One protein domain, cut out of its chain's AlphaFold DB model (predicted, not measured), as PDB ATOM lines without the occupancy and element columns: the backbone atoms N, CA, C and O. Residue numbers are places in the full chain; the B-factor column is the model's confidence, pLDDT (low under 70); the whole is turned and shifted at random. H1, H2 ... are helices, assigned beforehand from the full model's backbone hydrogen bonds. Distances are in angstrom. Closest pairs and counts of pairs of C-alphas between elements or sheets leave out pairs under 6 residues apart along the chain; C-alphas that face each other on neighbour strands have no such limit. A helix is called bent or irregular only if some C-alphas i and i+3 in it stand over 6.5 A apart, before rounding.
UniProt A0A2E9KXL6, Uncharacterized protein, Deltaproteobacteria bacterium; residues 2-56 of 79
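Overview. This is residues 2 to 56 of the 79 residues of an uncharacterized protein of Deltaproteobacteria bacterium (UniProt A0A2E9KXL6). One long helix, H3, runs across a helical hairpin: H1 and H2 stand nearly side by side on one side of it, and H3 crosses both. H1 packs on H3 with residues 8 to 12, and H2 comes near the earlier part of H3, at residues 37 to 41. The printed part has 55 residues with three named helices, in the order H1, H2, H3, and no named strand; the class is all helix. It is compact, with a radius of gyration of the C-alphas of 11.0 A, and spans 28 by 25 by 16 A.

Arrangement. H3, residues 35 to 52, touches H1, residues 5 to 16, about perpendicular at 79 degrees. The closest C-alphas are those of Tyr 12 and Trp 48, 5.9 A apart, and H3 touches H1 with residues 45 to 48 alone. H3 and H2, residues 22 to 30, only just touch, with 3 pairs of C-alphas within 8 A. Their closest C-alphas are those of Leu 28 and Val 41, 7.1 A apart, and their lines are about perpendicular at 88 degrees. H1 and H2 form a helical hairpin, two touching helices that run opposite ways, at a shallow tilt of 17 degrees. Their closest C-alphas are those of Arg 9 and Leu 28, 5.8 A apart; H1 touches H2 with residues 9 to 13 alone. The helix packing is mostly crossed, but only just, with 1 of 3 touching pairs at a shallow tilt. Every O i to N i+4 pair is within hydrogen-bond range in H2 and H3, and 6 of 8 are in H1.

Along the chain. H3 measures 25.8 A from C-alpha 35 at (97.252, 123.362, 141.056) to C-alpha 52 at (82.927, 127.251, 119.907). H1 begins with C-alpha 5 at (86.431, 116.898, 124.840) and is 16.8 A long. It is irregular: C-alphas 6 and 9 are 8.0 A apart. H2 is 12.1 A long.

Size, cuts and confidence. The C-alphas of Asp 2 and Lys 22, the two farthest apart, are 30.9 A from each other. The printed part has no cut, and the links H1 to H2 and H2 to H3 are tight. Mean pLDDT of the printed part is 86.2; residues 2 to 6 and residue 56 are under 70.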
ATOM      1  N   ASP A   2      77.178 113.385 124.492       48.84
ATOM      2  CA  ASP A   2      78.481 113.108 125.090       48.84
ATOM      3  C   ASP A   2      79.458 114.198 124.657       48.84
ATOM      4  O   ASP A   2      79.614 114.495 123.473       48.84
ATOM      5  N   TYR A   3      80.027 114.873 125.646       54.66
ATOM      6  CA  TYR A   3      80.960 115.966 125.446       54.66
ATOM      7  C   TYR A   3      82.314 115.340 125.079       54.66
ATOM      8  O   TYR A   3      83.103 115.019 125.966       54.66
ATOM      9  N   ASP A   4      82.550 115.075 123.789       59.62
ATOM     10  CA  ASP A   4      83.837 114.554 123.307       59.62
ATOM     11  C   ASP A   4      84.900 115.661 123.329       59.62
ATOM     12  O   ASP A   4      85.268 116.271 122.327       59.62
ATOM     13  N   ASP A   5      85.372 115.943 124.538       62.00
ATOM     14  CA  ASP A   5      86.431 116.898 124.840       62.00
ATOM     15  C   ASP A   5      87.831 116.356 124.522       62.00
ATOM     16  O   ASP A   5      88.835 116.988 124.856       62.00
ATOM     17  N   SER A   6      87.950 115.183 123.898       66.44
ATOM     18  CA  SER A   6      89.237 114.493 123.775       66.44
ATOM     19  C   SER A   6      90.284 115.303 122.992       66.44
ATOM     20  O   SER A   6      91.478 115.117 123.212       66.44
ATOM     21  N   ASN A   7      89.855 116.262 122.156       82.56
ATOM     22  CA  ASN A   7      90.730 117.052 121.281       82.56
ATOM     23  C   ASN A   7      90.675 118.578 121.474       82.56
ATOM     24  O   ASN A   7      91.361 119.296 120.742       82.56
ATOM     25  N   TRP A   8      89.935 119.106 122.463       87.75
ATOM     26  CA  TRP A   8      89.763 120.565 122.605       87.75
ATOM     27  C   TRP A   8      91.091 121.316 122.757       87.75
ATOM     28  O   TRP A   8      91.207 122.466 122.345       87.75
ATOM     29  N   ARG A   9      92.112 120.663 123.330       90.75
ATOM     30  CA  ARG A   9      93.443 121.251 123.523       90.75
ATOM     31  C   ARG A   9      94.130 121.557 122.196       90.75
ATOM     32  O   ARG A   9      94.576 122.683 122.014       90.75
ATOM     33  N   ASN A  10      94.164 120.591 121.278       90.50
ATOM     34  CA  ASN A  10      94.774 120.765 119.958       90.50
ATOM     35  C   ASN A  10      93.984 121.783 119.132       90.50
ATOM     36  O   ASN A  10      94.566 122.706 118.574       90.50
ATOM     37  N   GLU A  11      92.651 121.696 119.154       89.19
ATOM     38  CA  GLU A  11      91.807 122.684 118.475       89.19
ATOM     39  C   GLU A  11      92.023 124.103 119.014       89.19
ATOM     40  O   GLU A  11      92.067 125.065 118.251       89.19
ATOM     41  N   TYR A  12      92.151 124.258 120.333       92.00
ATOM     42  CA  TYR A  12      92.389 125.558 120.950       92.00
ATOM     43  C   TYR A  12      93.782 126.100 120.622       92.00
ATOM     44  O   TYR A  12      93.921 127.304 120.411       92.00
ATOM     45  N   ILE A  13      94.798 125.233 120.528       90.88
ATOM     46  CA  ILE A  13      96.123 125.615 120.022       90.88
ATOM     47  C   ILE A  13      95.990 126.141 118.595       90.88
ATOM     48  O   ILE A  13      96.466 127.238 118.337       90.88
ATOM     49  N   ASP A  14      95.303 125.443 117.694       90.44
ATOM     50  CA  ASP A  14      95.159 125.892 116.304       90.44
ATOM     51  C   ASP A  14      94.407 127.229 116.204       90.44
ATOM     52  O   ASP A  14      94.870 128.163 115.543       90.44
ATOM     53  N   LEU A  15      93.291 127.362 116.928       89.69
ATOM     54  CA  LEU A  15      92.452 128.567 116.938       89.69
ATOM     55  C   LEU A  15      93.157 129.787 117.551       89.69
ATOM     56  O   LEU A  15      93.003 130.907 117.061       89.69
ATOM     57  N   CYS A  16      93.913 129.583 118.632       89.56
ATOM     58  CA  CYS A  16      94.493 130.653 119.447       89.56
ATOM     59  C   CYS A  16      96.028 130.682 119.422       89.56
ATOM     60  O   CYS A  16      96.630 131.411 120.216       89.56
ATOM     61  N   SER A  17      96.675 129.953 118.508       86.50
ATOM     62  CA  SER A  17      98.140 129.840 118.369       86.50
ATOM     63  C   SER A  17      98.831 131.201 118.374       86.50
ATOM     64  O   SER A  17      99.858 131.389 119.020       86.50
ATOM     65  N   HIS A  18      98.213 132.185 117.724       87.25
ATOM     66  CA  HIS A  18      98.723 133.546 117.612       87.25
ATOM     67  C   HIS A  18      98.686 134.362 118.926       87.25
ATOM     68  O   HIS A  18      99.277 135.440 118.992       87.25
ATOM     69  N   ARG A  19      97.961 133.898 119.956       88.62
ATOM     70  CA  ARG A  19      97.835 134.539 121.285       88.62
ATOM     71  C   ARG A  19      98.483 133.725 122.400       88.62
ATOM     72  O   ARG A  19      98.725 134.264 123.478       88.62
ATOM     73  N   LEU A  20      98.717 132.436 122.168       90.38
ATOM     74  CA  LEU A  20      99.274 131.526 123.159       90.38
ATOM     75  C   LEU A  20     100.790 131.688 123.257       90.38
ATOM     76  O   LEU A  20     101.517 131.771 122.271       90.38
ATOM     77  N   THR A  21     101.287 131.700 124.487       92.44
ATOM     78  CA  THR A  21     102.726 131.646 124.755       92.44
ATOM     79  C   THR A  21     103.226 130.205 124.681       92.44
ATOM     80  O   THR A  21     102.482 129.264 124.957       92.44
ATOM     81  N   LYS A  22     104.522 130.011 124.400       89.94
ATOM     82  CA  LYS A  22     105.149 128.674 124.346       89.94
ATOM     83  C   LYS A  22     104.865 127.823 125.591       89.94
ATOM     84  O   LYS A  22     104.528 126.655 125.468       89.94
ATOM     85  N   ARG A  23     104.896 128.434 126.783       89.94
ATOM     86  CA  ARG A  23     104.571 127.754 128.050       89.94
ATOM     87  C   ARG A  23     103.122 127.275 128.125       89.94
ATOM     88  O   ARG A  23     102.852 126.280 128.782       89.94
ATOM     89  N   GLN A  24     102.184 127.994 127.512       90.81
ATOM     90  CA  GLN A  24     100.777 127.592 127.478       90.81
ATOM     91  C   GLN A  24     100.549 126.455 126.481       90.81
ATOM     92  O   GLN A  24      99.751 125.571 126.766       90.81
ATOM     93  N   ILE A  25     101.279 126.445 125.361       91.25
ATOM     94  CA  ILE A  25     101.258 125.342 124.389       91.25
ATOM     95  C   ILE A  25     101.797 124.062 125.041       91.25
ATOM     96  O   ILE A  25     101.082 123.067 125.099       91.25
ATOM     97  N   GLU A  26     102.978 124.123 125.666       91.62
ATOM     98  CA  GLU A  26     103.546 122.990 126.418       91.62
ATOM     99  C   GLU A  26     102.599 122.493 127.520       91.62
ATOM    100  O   GLU A  26     102.495 121.295 127.778       91.62
ATOM    101  N   LEU A  27     101.888 123.412 128.182       92.25
ATOM    102  CA  LEU A  27     100.921 123.080 129.221       92.25
ATOM    103  C   LEU A  27      99.692 122.339 128.669       92.25
ATOM    104  O   LEU A  27      99.138 121.481 129.356       92.25
ATOM    105  N   LEU A  28      99.262 122.660 127.450       90.81
ATOM    106  CA  LEU A  28      98.159 121.982 126.774       90.81
ATOM    107  C   LEU A  28      98.588 120.591 126.267       90.81
ATOM    108  O   LEU A  28      97.833 119.630 126.434       90.81
ATOM    109  N   GLU A  29      99.811 120.458 125.747       90.19
ATOM    110  CA  GLU A  29     100.365 119.196 125.230       90.19
ATOM    111  C   GLU A  29     100.725 118.201 126.346       90.19
ATOM    112  O   GLU A  29     100.310 117.043 126.315       90.19
ATOM    113  N   HIS A  30     101.468 118.644 127.365       90.69
ATOM    114  CA  HIS A  30     101.982 117.773 128.429       90.69
ATOM    115  C   HIS A  30     101.106 117.739 129.688       90.69
ATOM    116  O   HIS A  30     101.243 116.829 130.509       90.69
ATOM    117  N   GLY A  31     100.201 118.706 129.849       87.06
ATOM    118  CA  GLY A  31      99.315 118.826 131.005       87.06
ATOM    119  C   GLY A  31      99.918 119.573 132.211       87.06
ATOM    120  O   GLY A  31     101.123 119.833 132.275       87.06
ATOM    121  N   PRO A  32      99.073 119.946 133.193       92.00
ATOM    122  CA  PRO A  32      99.490 120.688 134.380       92.00
ATOM    123  C   PRO A  32     100.224 119.801 135.389       92.00
ATOM    124  O   PRO A  32      99.775 118.707 135.717       92.00
ATOM    125  N   LYS A  33     101.320 120.316 135.954       90.56
ATOM    126  CA  LYS A  33     102.111 119.659 137.012       90.56
ATOM    127  C   LYS A  33     101.771 120.156 138.423       90.56
ATOM    128  O   LYS A  33     102.316 119.652 139.397       90.56
ATOM    129  N   GLY A  34     100.894 121.153 138.545       92.44
ATOM    130  CA  GLY A  34     100.487 121.732 139.824       92.44
ATOM    131  C   GLY A  34      99.139 122.445 139.755       92.44
ATOM    132  O   GLY A  34      98.610 122.703 138.674       92.44
ATOM    133  N   LEU A  35      98.595 122.788 140.927       90.81
ATOM    134  CA  LEU A  35      97.252 123.362 141.056       90.81
ATOM    135  C   LEU A  35      97.095 124.668 140.266       90.81
ATOM    136  O   LEU A  35      96.148 124.810 139.502       90.81
ATOM    137  N   SER A  36      98.043 125.599 140.383       90.88
ATOM    138  CA  SER A  36      97.992 126.880 139.660       90.88
ATOM    139  C   SER A  36      97.937 126.701 138.139       90.88
ATOM    140  O   SER A  36      97.219 127.418 137.447       90.88
ATOM    141  N   GLN A  37      98.647 125.703 137.616       92.69
ATOM    142  CA  GLN A  37      98.610 125.350 136.200       92.69
ATOM    143  C   GLN A  37      97.289 124.677 135.812       92.69
ATOM    144  O   GLN A  37      96.768 124.943 134.734       92.69
ATOM    145  N   ALA A  38      96.719 123.847 136.689       92.62
ATOM    146  CA  ALA A  38      95.418 123.225 136.454       92.62
ATOM    147  C   ALA A  38      94.300 124.275 136.326       92.62
ATOM    148  O   ALA A  38      93.472 124.179 135.422       92.62
ATOM    149  N   TRP A  39      94.329 125.321 137.156       92.25
ATOM    150  CA  TRP A  39      93.425 126.470 137.030       92.25
ATOM    151  C   TRP A  39      93.574 127.180 135.683       92.25
ATOM    152  O   TRP A  39      92.576 127.523 135.049       92.25
ATOM    153  N   LEU A  40      94.811 127.355 135.213       92.81
ATOM    154  CA  LEU A  40      95.083 127.981 133.923       92.81
ATOM    155  C   LEU A  40      94.529 127.151 132.752       92.81
ATOM    156  O   LEU A  40      93.895 127.707 131.858       92.81
ATOM    157  N   VAL A  41      94.704 125.826 132.779       93.00
ATOM    158  CA  VAL A  41      94.115 124.920 131.776       93.00
ATOM    159  C   VAL A  41      92.586 124.969 131.823       93.00
ATOM    160  O   VAL A  41      91.943 124.993 130.775       93.00
ATOM    161  N   GLY A  42      91.993 125.037 133.017       91.50
ATOM    162  CA  GLY A  42      90.547 125.204 133.179       91.50
ATOM    163  C   GLY A  42      90.030 126.499 132.547       91.50
ATOM    164  O   GLY A  42      89.043 126.478 131.813       91.50
ATOM    165  N   ALA A  43      90.736 127.612 132.760       91.62
ATOM    166  CA  ALA A  43      90.408 128.892 132.138       91.62
ATOM    167  C   ALA A  43      90.502 128.832 130.602       91.62
ATOM    168  O   ALA A  43      89.603 129.319 129.921       91.62
ATOM    169  N   MET A  44      91.536 128.182 130.053       92.88
ATOM    170  CA  MET A  44      91.670 127.972 128.603       92.88
ATOM    171  C   MET A  44      90.540 127.121 128.028       92.88
ATOM    172  O   MET A  44      90.024 127.436 126.961       92.88
ATOM    173  N   ARG A  45      90.116 126.071 128.742       90.69
ATOM    174  CA  ARG A  45      88.977 125.248 128.321       90.69
ATOM    175  C   ARG A  45      87.704 126.077 128.247       90.69
ATOM    176  O   ARG A  45      86.977 125.982 127.266       90.69
ATOM    177  N   ASN A  46      87.442 126.905 129.253       89.50
ATOM    178  CA  ASN A  46      86.275 127.787 129.252       89.50
ATOM    179  C   ASN A  46      86.330 128.800 128.100       89.50
ATOM    180  O   ASN A  46      85.304 129.091 127.487       89.50
ATOM    181  N   ASP A  47      87.522 129.294 127.761       90.44
ATOM    182  CA  ASP A  47      87.691 130.177 126.610       90.44
ATOM    183  C   ASP A  47      87.412 129.464 125.280       90.44
ATOM    184  O   ASP A  47      86.644 129.967 124.458       90.44
ATOM    185  N   TRP A  48      87.940 128.249 125.100       90.31
ATOM    186  CA  TRP A  48      87.615 127.400 123.950       90.31
ATOM    187  C   TRP A  48      86.107 127.166 123.836       90.31
ATOM    188  O   TRP A  48      85.532 127.333 122.757       90.31
ATOM    189  N   LYS A  49      85.439 126.866 124.958       87.25
ATOM    190  CA  LYS A  49      83.987 126.670 124.982       87.25
ATOM    191  C   LYS A  49      83.227 127.889 124.471       87.25
ATOM    192  O   LYS A  49      82.314 127.757 123.656       87.25
ATOM    193  N   ARG A  50      83.653 129.074 124.913       86.44
ATOM    194  CA  ARG A  50      83.102 130.365 124.497       86.44
ATOM    195  C   ARG A  50      83.309 130.618 123.002       86.44
ATOM    196  O   ARG A  50      82.381 131.080 122.348       86.44
ATOM    197  N   ILE A  51      84.485 130.296 122.454       87.69
ATOM    198  CA  ILE A  51      84.787 130.444 121.017       87.69
ATOM    199  C   ILE A  51      83.918 129.508 120.170       87.69
ATOM    200  O   ILE A  51      83.382 129.924 119.146       87.69
ATOM    201  N   LYS A  52      83.744 128.257 120.607       85.12
ATOM    202  CA  LYS A  52      82.927 127.251 119.907       85.12
ATOM    203  C   LYS A  52      81.420 127.487 120.060       85.12
ATOM    204  O   LYS A  52      80.634 126.818 119.396       85.12
ATOM    205  N   GLY A  53      81.012 128.424 120.916       83.69
ATOM    206  CA  GLY A  53      79.607 128.744 121.154       83.69
ATOM    207  C   GLY A  53      78.874 127.717 122.015       83.69
ATOM    208  O   GLY A  53      77.643 127.682 121.990       83.69
ATOM    209  N   TYR A  54      79.593 126.892 122.787       79.81
ATOM    210  CA  TYR A  54      78.948 126.050 123.789       79.81
ATOM    211  C   TYR A  54      78.326 126.959 124.849       79.81
ATOM    212  O   TYR A  54      79.031 127.649 125.585       79.81
ATOM    213  N   LYS A  55      76.995 126.958 124.920       72.06
ATOM    214  CA  LYS A  55      76.289 127.455 126.096       72.06
ATOM    215  C   LYS A  55      76.364 126.374 127.158       72.06
ATOM    216  O   LYS A  55      75.992 125.231 126.887       72.06
ATOM    217  N   ASP A  56      76.837 126.737 128.348       68.25
ATOM    218  CA  ASP A  56      76.547 125.918 129.515       68.25
ATOM    219  C   ASP A  56      75.020 125.770 129.591       68.25
ATOM    220  O   ASP A  56      74.308 126.767 129.407       68.25
TER     221      ASP A  56